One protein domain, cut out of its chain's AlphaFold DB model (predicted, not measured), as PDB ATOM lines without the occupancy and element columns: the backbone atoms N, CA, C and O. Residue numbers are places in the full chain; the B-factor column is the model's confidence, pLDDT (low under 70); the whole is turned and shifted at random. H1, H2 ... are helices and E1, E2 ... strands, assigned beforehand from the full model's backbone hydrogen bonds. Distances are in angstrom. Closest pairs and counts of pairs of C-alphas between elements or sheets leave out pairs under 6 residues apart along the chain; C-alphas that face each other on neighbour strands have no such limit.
ATOM      1  N   THR A  37     186.156 162.574 105.740       88.81
ATOM      2  CA  THR A  37     185.236 162.528 104.605       88.81
ATOM      3  C   THR A  37     184.119 161.551 104.932       88.81
ATOM      4  O   THR A  37     184.373 160.460 105.441       88.81
ATOM      5  N   ALA A  38     182.883 161.955 104.670       89.00
ATOM      6  CA  ALA A  38     181.697 161.167 104.957       89.00
ATOM      7  C   ALA A  38     180.771 161.142 103.744       89.00
ATOM      8  O   ALA A  38     180.598 162.145 103.051       89.00
ATOM      9  N   THR A  39     180.143 159.997 103.493       93.00
ATOM     10  CA  THR A  39     179.044 159.924 102.528       93.00
ATOM     11  C   THR A  39     177.806 160.536 103.168       93.00
ATOM     12  O   THR A  39     177.358 160.058 104.212       93.00
ATOM     13  N   LEU A  40     177.251 161.581 102.557       87.69
ATOM     14  CA  LEU A  40     176.000 162.176 103.012       87.69
ATOM     15  C   LEU A  40     174.858 161.183 102.779       87.69
ATOM     16  O   LEU A  40     174.728 160.625 101.690       87.69
ATOM     17  N   SER A  41     174.025 160.983 103.789       90.62
ATOM     18  CA  SER A  41     172.824 160.158 103.743       90.62
ATOM     19  C   SER A  41     171.700 160.836 104.522       90.62
ATOM     20  O   SER A  41     171.913 161.817 105.236       90.62
ATOM     21  N   LYS A  42     170.474 160.326 104.398       88.00
ATOM     22  CA  LYS A  42     169.332 160.834 105.171       88.00
ATOM     23  C   LYS A  42     169.588 160.753 106.682       88.00
ATOM     24  O   LYS A  42     169.180 161.640 107.424       88.00
ATOM     25  N   GLU A  43     170.251 159.691 107.126       90.94
ATOM     26  CA  GLU A  43     170.462 159.350 108.534       90.94
ATOM     27  C   GLU A  43     171.503 160.249 109.205       90.94
ATOM     28  O   GLU A  43     171.383 160.525 110.396       90.94
ATOM     29  N   ASN A  44     172.510 160.714 108.457       87.38
ATOM     30  CA  ASN A  44     173.561 161.596 108.974       87.38
ATOM     31  C   ASN A  44     173.415 163.057 108.521       87.38
ATOM     32  O   ASN A  44     174.202 163.905 108.933       87.38
ATOM     33  N   PHE A  45     172.403 163.379 107.711       83.44
ATOM     34  CA  PHE A  45     172.175 164.724 107.186       83.44
ATOM     35  C   PHE A  45     172.174 165.796 108.285       83.44
ATOM     36  O   PHE A  45     172.842 166.822 108.152       83.44
ATOM     37  N   SER A  46     171.482 165.533 109.398       81.50
ATOM     38  CA  SER A  46     171.367 166.468 110.524       81.50
ATOM     39  C   SER A  46     172.664 166.668 111.307       81.50
ATOM     40  O   SER A  46     172.726 167.556 112.148       81.50
ATOM     41  N   THR A  47     173.692 165.853 111.075       82.56
ATOM     42  CA  THR A  47     175.029 166.078 111.641       82.56
ATOM     43  C   THR A  47     175.722 167.241 110.951       82.56
ATOM     44  O   THR A  47     176.487 167.958 111.586       82.56
ATOM     45  N   TYR A  48     175.445 167.440 109.664       78.88
ATOM     46  CA  TYR A  48     176.129 168.438 108.858       78.88
ATOM     47  C   TYR A  48     175.253 169.668 108.649       78.88
ATOM     48  O   TYR A  48     175.750 170.780 108.764       78.88
ATOM     49  N   VAL A  49     173.947 169.500 108.412       77.25
ATOM     50  CA  VAL A  49     173.040 170.568 107.966       77.25
ATOM     51  C   VAL A  49     171.885 170.795 108.947       77.25
ATOM     52  O   VAL A  49     171.180 169.867 109.336       77.25
ATOM     53  N   ALA A  50     171.642 172.057 109.292       75.00
ATOM     54  CA  ALA A  50     170.465 172.536 110.007       75.00
ATOM     55  C   ALA A  50     169.364 172.968 109.023       75.00
ATOM     56  O   ALA A  50     169.526 173.894 108.218       75.00
ATOM     57  N   CYS A  51     168.202 172.334 109.143       73.19
ATOM     58  CA  CYS A  51     167.002 172.664 108.382       73.19
ATOM     59  C   CYS A  51     165.862 173.103 109.305       73.19
ATOM     60  O   CYS A  51     165.742 172.629 110.437       73.19
ATOM     61  N   ASN A  52     164.978 173.962 108.801       73.44
ATOM     62  CA  ASN A  52     163.719 174.236 109.483       73.44
ATOM     63  C   ASN A  52     162.800 173.021 109.332       73.44
ATOM     64  O   ASN A  52     162.462 172.616 108.224       73.44
ATOM     65  N   SER A  53     162.375 172.439 110.452       72.31
ATOM     66  CA  SER A  53     161.479 171.276 110.453       72.31
ATOM     67  C   SER A  53     160.032 171.639 110.106       72.31
ATOM     68  O   SER A  53     159.255 170.784 109.676       72.31
ATOM     69  N   SER A  54     159.653 172.910 110.277       74.94
ATOM     70  CA  SER A  54     158.330 173.407 109.914       74.94
ATOM     71  C   SER A  54     158.281 174.922 109.757       74.94
ATOM     72  O   SER A  54     159.161 175.639 110.231       74.94
ATOM     73  N   VAL A  55     157.229 175.402 109.100       76.38
ATOM     74  CA  VAL A  55     156.932 176.827 108.945       76.38
ATOM     75  C   VAL A  55     155.420 177.054 108.957       76.38
ATOM     76  O   VAL A  55     154.661 176.245 108.420       76.38
ATOM     77  N   THR A  56     154.984 178.166 109.546       76.69
ATOM     78  CA  THR A  56     153.593 178.630 109.482       76.69
ATOM     79  C   THR A  56     153.544 179.934 108.705       76.69
ATOM     80  O   THR A  56     154.215 180.897 109.074       76.69
ATOM     81  N   PHE A  57     152.725 179.990 107.656       72.19
ATOM     82  CA  PHE A  57     152.461 181.224 106.920       72.19
ATOM     83  C   PHE A  57     151.009 181.657 107.056       72.19
ATOM     84  O   PHE A  57     150.101 180.860 106.841       72.19
ATOM     85  N   ASN A  58     150.805 182.950 107.314       68.62
ATOM     86  CA  ASN A  58     149.480 183.532 107.539       68.62
ATOM     87  C   ASN A  58     148.958 184.376 106.357       68.62
ATOM     88  O   ASN A  58     147.853 184.899 106.442       68.62
ATOM     89  N   ASN A  59     149.728 184.555 105.273       58.97
ATOM     90  CA  ASN A  59     149.346 185.420 104.145       58.97
ATOM     91  C   ASN A  59     149.870 184.888 102.799       58.97
ATOM     92  O   ASN A  59     150.989 184.400 102.765       58.97
ATOM     93  N   THR A  60     149.088 185.011 101.721       54.91
ATOM     94  CA  THR A  60     149.186 184.302 100.423       54.91
ATOM     95  C   THR A  60     150.180 184.870  99.401       54.91
ATOM     96  O   THR A  60     150.333 184.318  98.310       54.91
ATOM     97  N   SER A  61     150.863 185.972  99.698       52.28
ATOM     98  CA  SER A  61     151.780 186.624  98.758       52.28
ATOM     99  C   SER A  61     153.215 186.096  98.906       52.28
ATOM    100  O   SER A  61     153.907 186.467  99.847       52.28
ATOM    101  N   ASN A  62     153.658 185.271  97.947       51.22
ATOM    102  CA  ASN A  62     155.037 184.782  97.767       51.22
ATOM    103  C   ASN A  62     155.650 184.099  99.005       51.22
ATOM    104  O   ASN A  62     156.529 184.642  99.673       51.22
ATOM    105  N   HIS A  63     155.208 182.873  99.288       55.81
ATOM    106  CA  HIS A  63     155.760 182.055 100.362       55.81
ATOM    107  C   HIS A  63     157.142 181.525  99.992       55.81
ATOM    108  O   HIS A  63     157.245 180.550  99.255       55.81
ATOM    109  N   TYR A  64     158.185 182.149 100.525       56.62
ATOM    110  CA  TYR A  64     159.528 181.592 100.535       56.62
ATOM    111  C   TYR A  64     159.868 181.241 101.982       56.62
ATOM    112  O   TYR A  64     160.000 182.122 102.829       56.62
ATOM    113  N   ALA A  65     159.953 179.947 102.291       57.62
ATOM    114  CA  ALA A  65     160.524 179.484 103.552       57.62
ATOM    115  C   ALA A  65     161.996 179.162 103.339       57.62
ATOM    116  O   ALA A  65     162.308 178.389 102.435       57.62
ATOM    117  N   ASN A  66     162.873 179.696 104.192       58.19
ATOM    118  CA  ASN A  66     164.234 179.181 104.304       58.19
ATOM    119  C   ASN A  66     164.137 177.741 104.786       58.19
ATOM    120  O   ASN A  66     163.776 177.503 105.940       58.19
ATOM    121  N   TYR A  67     164.389 176.780 103.909       60.16
ATOM    122  CA  TYR A  67     164.300 175.381 104.292       60.16
ATOM    123  C   TYR A  67     165.613 174.880 104.903       60.16
ATOM    124  O   TYR A  67     165.610 174.222 105.945       60.16
ATOM    125  N   PHE A  68     166.740 175.318 104.347       63.22
ATOM    126  CA  PHE A  68     168.070 175.140 104.927       63.22
ATOM    127  C   PHE A  68     168.554 176.492 105.418       63.22
ATOM    128  O   PHE A  68     168.495 177.463 104.665       63.22
ATOM    129  N   THR A  69     168.973 176.567 106.680       54.31
ATOM    130  CA  THR A  69     169.379 177.858 107.252       54.31
ATOM    131  C   THR A  69     170.843 177.857 107.667       54.31
ATOM    132  O   THR A  69     171.506 178.854 107.433       54.31
ATOM    133  N   TYR A  70     171.377 176.764 108.228       52.53
ATOM    134  CA  TYR A  70     172.743 176.751 108.776       52.53
ATOM    135  C   TYR A  70     173.377 175.355 108.722       52.53
ATOM    136  O   TYR A  70     172.687 174.383 108.444       52.53
ATOM    137  N   PHE A  71     174.675 175.239 109.007       58.59
ATOM    138  CA  PHE A  71     175.338 173.967 109.327       58.59
ATOM    139  C   PHE A  71     175.492 173.828 110.850       58.59
ATOM    140  O   PHE A  71     175.576 174.835 111.557       58.59
ATOM    141  N   ILE A  72     175.488 172.595 111.370       53.59
ATOM    142  CA  ILE A  72     175.601 172.321 112.813       53.59
ATOM    143  C   ILE A  72     177.049 171.945 113.135       53.59
ATOM    144  O   ILE A  72     177.451 170.806 112.943       53.59
ATOM    145  N   GLY A  73     177.839 172.885 113.656       49.31
ATOM    146  CA  GLY A  73     179.177 172.569 114.164       49.31
ATOM    147  C   GLY A  73     180.147 173.746 114.178       49.31
ATOM    148  O   GLY A  73     179.907 174.771 113.551       49.31
ATOM    149  N   ALA A  74     181.243 173.583 114.925       49.47
ATOM    150  CA  ALA A  74     182.389 174.500 114.929       49.47
ATOM    151  C   ALA A  74     183.385 174.224 113.779       49.47
ATOM    152  O   ALA A  74     184.267 175.042 113.537       49.47
ATOM    153  N   ASP A  75     183.239 173.080 113.101       62.00
ATOM    154  CA  ASP A  75     184.088 172.618 111.999       62.00
ATOM    155  C   ASP A  75     183.488 173.070 110.642       62.00
ATOM    156  O   ASP A  75     182.269 173.032 110.444       62.00
ATOM    157  N   TYR A  76     184.332 173.476 109.687       72.06
ATOM    158  CA  TYR A  76     183.913 173.891 108.340       72.06
ATOM    159  C   TYR A  76     183.642 172.663 107.456       72.06
ATOM    160  O   TYR A  76     184.510 171.810 107.301       72.06
ATOM    161  N   CYS A  77     182.465 172.563 106.831       76.81
ATOM    162  CA  CYS A  77     182.113 171.441 105.947       76.81
ATOM    163  C   CYS A  77     182.054 171.871 104.474       76.81
ATOM    164  O   CYS A  77     181.385 172.847 104.134       76.81
ATOM    165  N   LYS A  78     182.684 171.104 103.577       78.56
ATOM    166  CA  LYS A  78     182.551 171.238 102.120       78.56
ATOM    167  C   LYS A  78     181.716 170.101 101.545       78.56
ATOM    168  O   LYS A  78     181.969 168.934 101.815       78.56
ATOM    169  N   PHE A  79     180.731 170.445 100.720       79.38
ATOM    170  CA  PHE A  79     179.810 169.494 100.101       79.38
ATOM    171  C   PHE A  79     180.212 169.273  98.644       79.38
ATOM    172  O   PHE A  79     180.128 170.182  97.818       79.38
ATOM    173  N   VAL A  80     180.672 168.069  98.327       82.75
ATOM    174  CA  VAL A  80     181.127 167.679  96.994       82.75
ATOM    175  C   VAL A  80     180.027 166.863  96.326       82.75
ATOM    176  O   VAL A  80     179.740 165.735  96.730       82.75
ATOM    177  N   ASN A  81     179.412 167.450  95.294       84.12
ATOM    178  CA  ASN A  81     178.308 166.857  94.529       84.12
ATOM    179  C   ASN A  81     177.148 166.372  95.415       84.12
ATOM    180  O   ASN A  81     176.541 165.336  95.139       84.12
ATOM    181  N   CYS A  82     176.857 167.098  96.497       82.81
ATOM    182  CA  CYS A  82     175.790 166.706  97.401       82.81
ATOM    183  C   CYS A  82     174.421 167.160  96.905       82.81
ATOM    184  O   CYS A  82     174.242 168.294  96.455       82.81
ATOM    185  N   THR A  83     173.437 166.284  97.061       84.12
ATOM    186  CA  THR A  83     172.031 166.559  96.766       84.12
ATOM    187  C   THR A  83     171.165 166.150  97.939       84.12
ATOM    188  O   THR A  83     171.455 165.168  98.625       84.12
ATOM    189  N   VAL A  84     170.078 166.884  98.145       81.62
ATOM    190  CA  VAL A  84     169.056 166.556  99.140       81.62
ATOM    191  C   VAL A  84     167.707 166.546  98.459       81.62
ATOM    192  O   VAL A  84     167.323 167.527  97.826       81.62
ATOM    193  N   THR A  85     166.991 165.443  98.622       83.50
ATOM    194  CA  THR A  85     165.580 165.344  98.279       83.50
ATOM    195  C   THR A  85     164.776 165.610  99.532       83.50
ATOM    196  O   THR A  85     164.920 164.915 100.545       83.50
ATOM    197  N   TYR A  86     163.926 166.621  99.470       76.50
ATOM    198  CA  TYR A  86     163.021 166.954 100.551       76.50
ATOM    199  C   TYR A  86     161.581 166.825 100.096       76.50
ATOM    200  O   TYR A  86     161.276 166.999  98.921       76.50
ATOM    201  N   GLY A  87     160.711 166.540 101.051       77.69
ATOM    202  CA  GLY A  87     159.274 166.583 100.866       77.69
ATOM    203  C   GLY A  87     158.625 167.465 101.919       77.69
ATOM    204  O   GLY A  87     159.211 167.746 102.970       77.69
ATOM    205  N   TYR A  88     157.399 167.904 101.655       76.00
ATOM    206  CA  TYR A  88     156.610 168.647 102.632       76.00
ATOM    207  C   TYR A  88     155.140 168.231 102.644       76.00
ATOM    208  O   TYR A  88     154.568 167.812 101.637       76.00
ATOM    209  N   ALA A  89     154.530 168.358 103.819       75.62
ATOM    210  CA  ALA A  89     153.121 168.082 104.068       75.62
ATOM    211  C   ALA A  89     152.395 169.376 104.454       75.62
ATOM    212  O   ALA A  89     152.884 170.107 105.321       75.62
ATOM    213  N   TYR A  90     151.254 169.650 103.817       72.19
ATOM    214  CA  TYR A  90     150.384 170.782 104.138       72.19
ATOM    215  C   TYR A  90     149.320 170.382 105.158       72.19
ATOM    216  O   TYR A  90     148.533 169.481 104.886       72.19
ATOM    217  N   MET A  91     149.253 171.093 106.291       67.75
ATOM    218  CA  MET A  91     148.427 170.738 107.454       67.75
ATOM    219  C   MET A  91     148.834 169.363 108.034       67.75
ATOM    220  O   MET A  91     149.438 168.528 107.372       67.75
ATOM    221  N   ALA A  92     148.584 169.112 109.321       57.94
ATOM    222  CA  ALA A  92     149.121 167.938 110.032       57.94
ATOM    223  C   ALA A  92     148.630 166.561 109.515       57.94
ATOM    224  O   ALA A  92     149.041 165.529 110.051       57.94
ATOM    225  N   ASN A  93     147.789 166.536 108.478       52.06
ATOM    226  CA  ASN A  93     147.103 165.354 107.989       52.06
ATOM    227  C   ASN A  93     147.541 165.085 106.542       52.06
ATOM    228  O   ASN A  93     147.060 165.724 105.616       52.06
ATOM    229  N   GLU A  94     148.434 164.104 106.411       52.59
ATOM    230  CA  GLU A  94     148.923 163.479 105.173       52.59
ATOM    231  C   GLU A  94     150.050 164.210 104.414       52.59
ATOM    232  O   GLU A  94     150.031 165.402 104.125       52.59
ATOM    233  N   TYR A  95     151.100 163.440 104.110       50.69
ATOM    234  CA  TYR A  95     152.209 163.847 103.256       50.69
ATOM    235  C   TYR A  95     151.683 164.080 101.839       50.69
ATOM    236  O   TYR A  95     151.364 163.125 101.139       50.69
ATOM    237  N   THR A  96     151.608 165.336 101.399       54.50
ATOM    238  CA  THR A  96     151.138 165.683 100.048       54.50
ATOM    239  C   THR A  96     152.183 165.472  98.948       54.50
ATOM    240  O   THR A  96     151.968 165.896  97.820       54.50
ATOM    241  N   GLY A  97     153.286 164.770  99.221       54.38
ATOM    242  CA  GLY A  97     154.046 164.094  98.166       54.38
ATOM    243  C   GLY A  97     154.850 164.972  97.210       54.38
ATOM    244  O   GLY A  97     155.406 164.433  96.258       54.38
ATOM    245  N   THR A  98     154.940 166.288  97.421       64.00
ATOM    246  CA  THR A  98     155.819 167.106  96.582       64.00
ATOM    247  C   THR A  98     157.252 166.903  97.036       64.00
ATOM    248  O   THR A  98     157.646 167.407  98.087       64.00
ATOM    249  N   GLU A  99     158.003 166.151  96.240       71.06
ATOM    250  CA  GLU A  99     159.433 165.948  96.413       71.06
ATOM    251  C   GLU A  99     160.208 166.845  95.463       71.06
ATOM    252  O   GLU A  99     159.903 166.934  94.273       71.06
ATOM    253  N   GLU A 100     161.240 167.488  95.988       72.62
ATOM    254  CA  GLU A 100     162.183 168.230  95.174       72.62
ATOM    255  C   GLU A 100     163.607 167.884  95.590       72.62
ATOM    256  O   GLU A 100     163.954 167.857  96.774       72.62
ATOM    257  N   THR A 101     164.431 167.600  94.586       77.81
ATOM    258  CA  THR A 101     165.856 167.345  94.758       77.81
ATOM    259  C   THR A 101     166.616 168.610  94.434       77.81
ATOM    260  O   THR A 101     166.561 169.101  93.307       77.81
ATOM    261  N   ILE A 102     167.364 169.105  95.412       74.62
ATOM    262  CA  ILE A 102     168.158 170.314  95.266       74.62
ATOM    263  C   ILE A 102     169.653 170.005  95.398       74.62
ATOM    264  O   ILE A 102     170.040 169.131  96.186       74.62
ATOM    265  N   PRO A 103     170.521 170.707  94.651       73.75
ATOM    266  CA  PRO A 103     171.948 170.665  94.910       73.75
ATOM    267  C   PRO A 103     172.253 171.440  96.197       73.75
ATOM    268  O   PRO A 103     171.809 172.575  96.379       73.75
ATOM    269  N   LEU A 104     173.051 170.848  97.082       71.06
ATOM    270  CA  LEU A 104     173.632 171.580  98.202       71.06
ATOM    271  C   LEU A 104     174.845 172.358  97.690       71.06
ATOM    272  O   LEU A 104     175.954 171.833  97.612       71.06
ATOM    273  N   THR A 105     174.622 173.614  97.308       60.88
ATOM    274  CA  THR A 105     175.696 174.548  96.941       60.88
ATOM    275  C   THR A 105     176.018 175.472  98.109       60.88
ATOM    276  O   THR A 105     175.107 176.052  98.705       60.88
ATOM    277  N   LEU A 106     177.303 175.627  98.414       55.53
ATOM    278  CA  LEU A 106     177.792 176.584  99.404       55.53
ATOM    279  C   LEU A 106     177.726 178.024  98.875       55.53
ATOM    280  O   LEU A 106     177.958 178.262  97.685       55.53
ATOM    281  N   SER A 107     177.500 178.986  99.768       50.00
ATOM    282  CA  SER A 107     178.021 180.343  99.607       50.00
ATOM    283  C   SER A 107     179.521 180.348  99.932       50.00
ATOM    284  O   SER A 107     180.022 179.503 100.673       50.00
ATOM    285  N   GLY A 108     180.282 181.276  99.342       41.16
ATOM    286  CA  GLY A 108     181.752 181.312  99.452       41.16
ATOM    287  C   GLY A 108     182.318 181.481 100.873       41.16
ATOM    288  O   GLY A 108     183.528 181.395 101.050       41.16
ATOM    289  N   ASP A 109     181.466 181.709 101.871       51.06
ATOM    290  CA  ASP A 109     181.764 181.807 103.304       51.06
ATOM    291  C   ASP A 109     181.455 180.513 104.087       51.06
ATOM    292  O   ASP A 109     181.526 180.500 105.313       51.06
ATOM    293  N   GLY A 110     181.123 179.417 103.397       49.31
ATOM    294  CA  GLY A 110     180.869 178.122 104.028       49.31
ATOM    295  C   GLY A 110     179.477 177.988 104.645       49.31
ATOM    296  O   GLY A 110     179.253 177.038 105.388       49.31
ATOM    297  N   GLN A 111     178.538 178.891 104.339       53.91
ATOM    298  CA  GLN A 111     177.121 178.710 104.667       53.91
ATOM    299  C   GLN A 111     176.387 177.971 103.537       53.91
ATOM    300  O   GLN A 111     176.786 178.002 102.371       53.91
ATOM    301  N   ALA A 112     175.322 177.242 103.879       54.25
ATOM    302  CA  ALA A 112     174.441 176.673 102.869       54.25
ATOM    303  C   ALA A 112     173.700 177.830 102.198       54.25
ATOM    304  O   ALA A 112     173.129 178.667 102.900       54.25
ATOM    305  N   ASN A 113     173.660 177.869 100.862       59.38
ATOM    306  CA  ASN A 113     172.763 178.809 100.198       59.38
ATOM    307  C   ASN A 113     171.329 178.508 100.665       59.38
ATOM    308  O   ASN A 113     170.885 177.361 100.522       59.38
ATOM    309  N   PRO A 114     170.604 179.493 101.227       63.41
ATOM    310  CA  PRO A 114     169.244 179.264 101.674       63.41
ATOM    311  C   PRO A 114     168.406 178.835 100.475       63.41
ATOM    312  O   PRO A 114     168.293 179.548  99.475       63.41
ATOM    313  N   TYR A 115     167.833 177.639 100.570       68.06
ATOM    314  CA  TYR A 115     166.877 177.169  99.585       68.06
ATOM    315  C   TYR A 115     165.485 177.633  99.985       68.06
ATOM    316  O   TYR A 115     165.054 177.408 101.123       68.06
ATOM    317  N   HIS A 116     164.786 178.251  99.039       70.00
ATOM    318  CA  HIS A 116     163.442 178.748  99.256       70.00
ATOM    319  C   HIS A 116     162.417 177.861  98.558       70.00
ATOM    320  O   HIS A 116     162.350 177.822  97.332       70.00
ATOM    321  N   VAL A 117     161.565 177.211  99.346       69.06
ATOM    322  CA  VAL A 117     160.436 176.437  98.816       69.06
ATOM    323  C   VAL A 117     159.285 177.386  98.516       69.06
ATOM    324  O   VAL A 117     158.868 178.130  99.407       69.06
ATOM    325  N   LYS A 118     158.746 177.335  97.293       70.94
ATOM    326  CA  LYS A 118     157.510 178.042  96.940       70.94
ATOM    327  C   LYS A 118     156.301 177.221  97.380       70.94
ATOM    328  O   LYS A 118     156.011 176.176  96.808       70.94
ATOM    329  N   LEU A 119     155.566 177.722  98.367       73.38
ATOM    330  CA  LEU A 119     154.380 177.044  98.900       73.38
ATOM    331  C   LEU A 119     153.093 177.585  98.260       73.38
ATOM    332  O   LEU A 119     153.000 178.768  97.932       73.38
ATOM    333  N   ALA A 120     152.103 176.710  98.063       70.12
ATOM    334  CA  ALA A 120     150.901 177.008  97.280       70.12
ATOM    335  C   ALA A 120     149.810 177.774  98.054       70.12
ATOM    336  O   ALA A 120     148.965 178.417  97.433       70.12
ATOM    337  N   ALA A 121     149.809 177.705  99.387       72.69
ATOM    338  CA  ALA A 121     148.777 178.308 100.232       72.69
ATOM    339  C   ALA A 121     149.310 178.730 101.612       72.69
ATOM    340  O   ALA A 121     150.319 178.211 102.091       72.69
ATOM    341  N   ALA A 122     148.581 179.612 102.296       75.38
ATOM    342  CA  ALA A 122     148.812 179.891 103.710       75.38
ATOM    343  C   ALA A 122     148.475 178.656 104.571       75.38
ATOM    344  O   ALA A 122     147.523 177.925 104.287       75.38
ATOM    345  N   GLY A 123     149.253 178.422 105.626       77.56
ATOM    346  CA  GLY A 123     149.058 177.324 106.567       77.56
ATOM    347  C   GLY A 123     150.361 176.821 107.183       77.56
ATOM    348  O   GLY A 123     151.421 177.431 107.029       77.56
ATOM    349  N   TYR A 124     150.251 175.709 107.909       79.44
ATOM    350  CA  TYR A 124     151.380 175.010 108.513       79.44
ATOM    351  C   TYR A 124     151.936 173.964 107.550       79.44
ATOM    352  O   TYR A 124     151.180 173.147 107.018       79.44
ATOM    353  N   TYR A 125     153.252 173.969 107.373       77.81
ATOM    354  CA  TYR A 125     153.969 172.993 106.566       77.81
ATOM    355  C   TYR A 125     155.029 172.305 107.409       77.81
ATOM    356  O   TYR A 125     155.846 172.969 108.052       77.81
ATOM    357  N   ARG A 126     155.032 170.973 107.374       79.31
ATOM    358  CA  ARG A 126     156.108 170.159 107.939       79.31
ATOM    359  C   ARG A 126     156.991 169.671 106.811       79.31
ATOM    360  O   ARG A 126     156.490 169.063 105.865       79.31
ATOM    361  N   PHE A 127     158.286 169.879 106.950       78.06
ATOM    362  CA  PHE A 127     159.256 169.423 105.977       78.06
ATOM    363  C   PHE A 127     159.987 168.178 106.467       78.06
ATOM    364  O   PHE A 127     160.180 167.983 107.669       78.06
ATOM    365  N   VAL A 128     160.384 167.326 105.529       79.50
ATOM    366  CA  VAL A 128     161.062 166.065 105.812       79.50
ATOM    367  C   VAL A 128     162.156 165.845 104.776       79.50
ATOM    368  O   VAL A 128     161.930 165.993 103.577       79.50
ATOM    369  N   VAL A 129     163.343 165.447 105.230       81.44
ATOM    370  CA  VAL A 129     164.393 164.939 104.341       81.44
ATOM    371  C   VAL A 129     164.030 163.515 103.930       81.44
ATOM    372  O   VAL A 129     163.869 162.629 104.773       81.44
ATOM    373  N   VAL A 130     163.875 163.300 102.627       85.19
ATOM    374  CA  VAL A 130     163.491 162.010 102.040       85.19
ATOM    375  C   VAL A 130     164.731 161.221 101.647       85.19
ATOM    376  O   VAL A 130     164.805 160.029 101.938       85.19
ATOM    377  N   ALA A 131     165.717 161.895 101.061       87.50
ATOM    378  CA  ALA A 131     167.001 161.321 100.693       87.50
ATOM    379  C   ALA A 131     168.099 162.387 100.740       87.50
ATOM    380  O   ALA A 131     167.837 163.578 100.570       87.50
ATOM    381  N   ALA A 132     169.336 161.951 100.939       87.81
ATOM    382  CA  ALA A 132     170.514 162.778 100.736       87.81
ATOM    383  C   ALA A 132     171.646 161.906 100.188       87.81
ATOM    384  O   ALA A 132     171.690 160.704 100.456       87.81
ATOM    385  N   SER A 133     172.527 162.507  99.399       89.88
ATOM    386  CA  SER A 133     173.666 161.828  98.780       89.88
ATOM    387  C   SER A 133     174.803 162.803  98.514       89.88
ATOM    388  O   SER A 133     174.585 164.013  98.490       89.88
ATOM    389  N   GLY A 134     176.001 162.269  98.282       88.56
ATOM    390  CA  GLY A 134     177.220 163.021  97.975       88.56
ATOM    391  C   GLY A 134     178.298 162.822  99.035       88.56
ATOM    392  O   GLY A 134     178.200 161.915  99.865       88.56
ATOM    393  N   THR A 135     179.328 163.663  99.007       88.19
ATOM    394  CA  THR A 135     180.458 163.583  99.940       88.19
ATOM    395  C   THR A 135     180.599 164.874 100.734       88.19
ATOM    396  O   THR A 135     180.687 165.957 100.162       88.19
ATOM    397  N   VAL A 136     180.652 164.758 102.058       85.25
ATOM    398  CA  VAL A 136     180.989 165.853 102.968       85.25
ATOM    399  C   VAL A 136     182.457 165.735 103.350       85.25
ATOM    400  O   VAL A 136     182.887 164.702 103.855       85.25
ATOM    401  N   GLU A 137     183.221 166.790 103.117       85.38
ATOM    402  CA  GLU A 137     184.595 166.961 103.583       85.38
ATOM    403  C   GLU A 137     184.569 167.882 104.811       85.38
ATOM    404  O   GLU A 137     184.113 169.020 104.719       85.38
ATOM    405  N   VAL A 138     185.026 167.405 105.969       80.94
ATOM    406  CA  VAL A 138     185.022 168.169 107.227       80.94
ATOM    407  C   VAL A 138     186.424 168.689 107.520       80.94
ATOM    408  O   VAL A 138     187.399 167.930 107.534       80.94
ATOM    409  N   TYR A 139     186.515 169.981 107.800       76.88
ATOM    410  CA  TYR A 139     187.739 170.728 108.032       76.88
ATOM    411  C   TYR A 139     187.721 171.409 109.408       76.88
ATOM    412  O   TYR A 139     186.664 171.775 109.916       76.88
ATOM    413  N   ARG A 140     188.902 171.572 110.011       69.25
ATOM    414  CA  ARG A 140     189.119 172.297 111.273       69.25
ATOM    415  C   ARG A 140     189.773 173.637 111.010       69.25
ATOM    416  O   ARG A 140     190.679 173.643 110.147       69.25
TER     417      ARG A 140
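What this domain is: This is residues 37 to 140 of the 140 residues of an uncharacterized protein of Clostridium sp. CAG:568 (UniProt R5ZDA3). Picture an elongated, incomplete barrel of strands: two long antiparallel strands, E6 and E9, make one wall, with E7 beside E6 and the short strands E1 and E3 beside E9. The short pairs E2 with E5 and E4 with E8 make a patchy wall across from it, and the ring stays open between E7 and E8. The printed part has 104 residues with nine named strands and one named helix, in the order E1 H1 E2 E3 E4 E5 E6 E7 E8 E9, and is mostly strand. The largest sheet is branched and antiparallel; the whole is compact, with a radius of gyration of the C-alphas of 14.2 A and spans of 42 by 24 by 20 A.

How they stand to each other: Begin with E9, residues 123 to 139, and its antiparallel neighbour E6, residues 76 to 90, where N 85 and O 131 are 2.8 A apart, within hydrogen-bond range. E6 bends by 93 degrees at residue 80 and E9 by 86 degrees at residue 134, and their sheet is twisted. On the other side of E6 from E9 find E7, residues 98 to 103, which forms a hairpin with E6; N 86 and O 100 are 3.0 A apart. On the other side of E9 from E6 look for two edge strands, both antiparallel to E9: E3, residues 54 to 57, with N 55 and O 125 at 3.0 A, and E1, residues 37 to 39, with N 38 and O 136 at 2.9 A. E2, residues 49 to 51, runs on into E3 at 36 degrees and is antiparallel to E5, residues 68 to 71, with N 50 and O 70 at 2.7 A. E4, residues 64 to 66, runs on into E5 at 14 degrees and meets E8, residues 116 to 118, only at a point, where C-alphas 64 and 116 face each other at 5.0 A. H1, residues 45 to 48, only grazes the branched sheet; its closest C-alphas to E9 are Phe 45 and Ala 132, 6.9 A. H1 is too short for any O i to N i+4 pair; its one O i to N i+3 pair is within range.

Where its parts are: Find C-alpha 37 at (185.236, 162.528, 104.605), where E1 begins, 7.0 A long. E6 runs 33.9 A from C-alpha 76 at (183.913, 173.891, 108.340), and E7 measures 16.6 A. E9 runs 39.3 A to C-alpha 139 at (187.739, 170.728, 108.032). E3 is 10.2 A long.

The domain as a whole: The C-alphas of Thr 60 and Arg 140, 43.1 A apart, are the two farthest apart. The printed part has no cut, and the link from E7 to E8 is long, residues 104 to 115. Mean pLDDT of the printed part is 71.1; 39 residues are under 70, among them 58 to 75, 91 to 98 and 105 to 115.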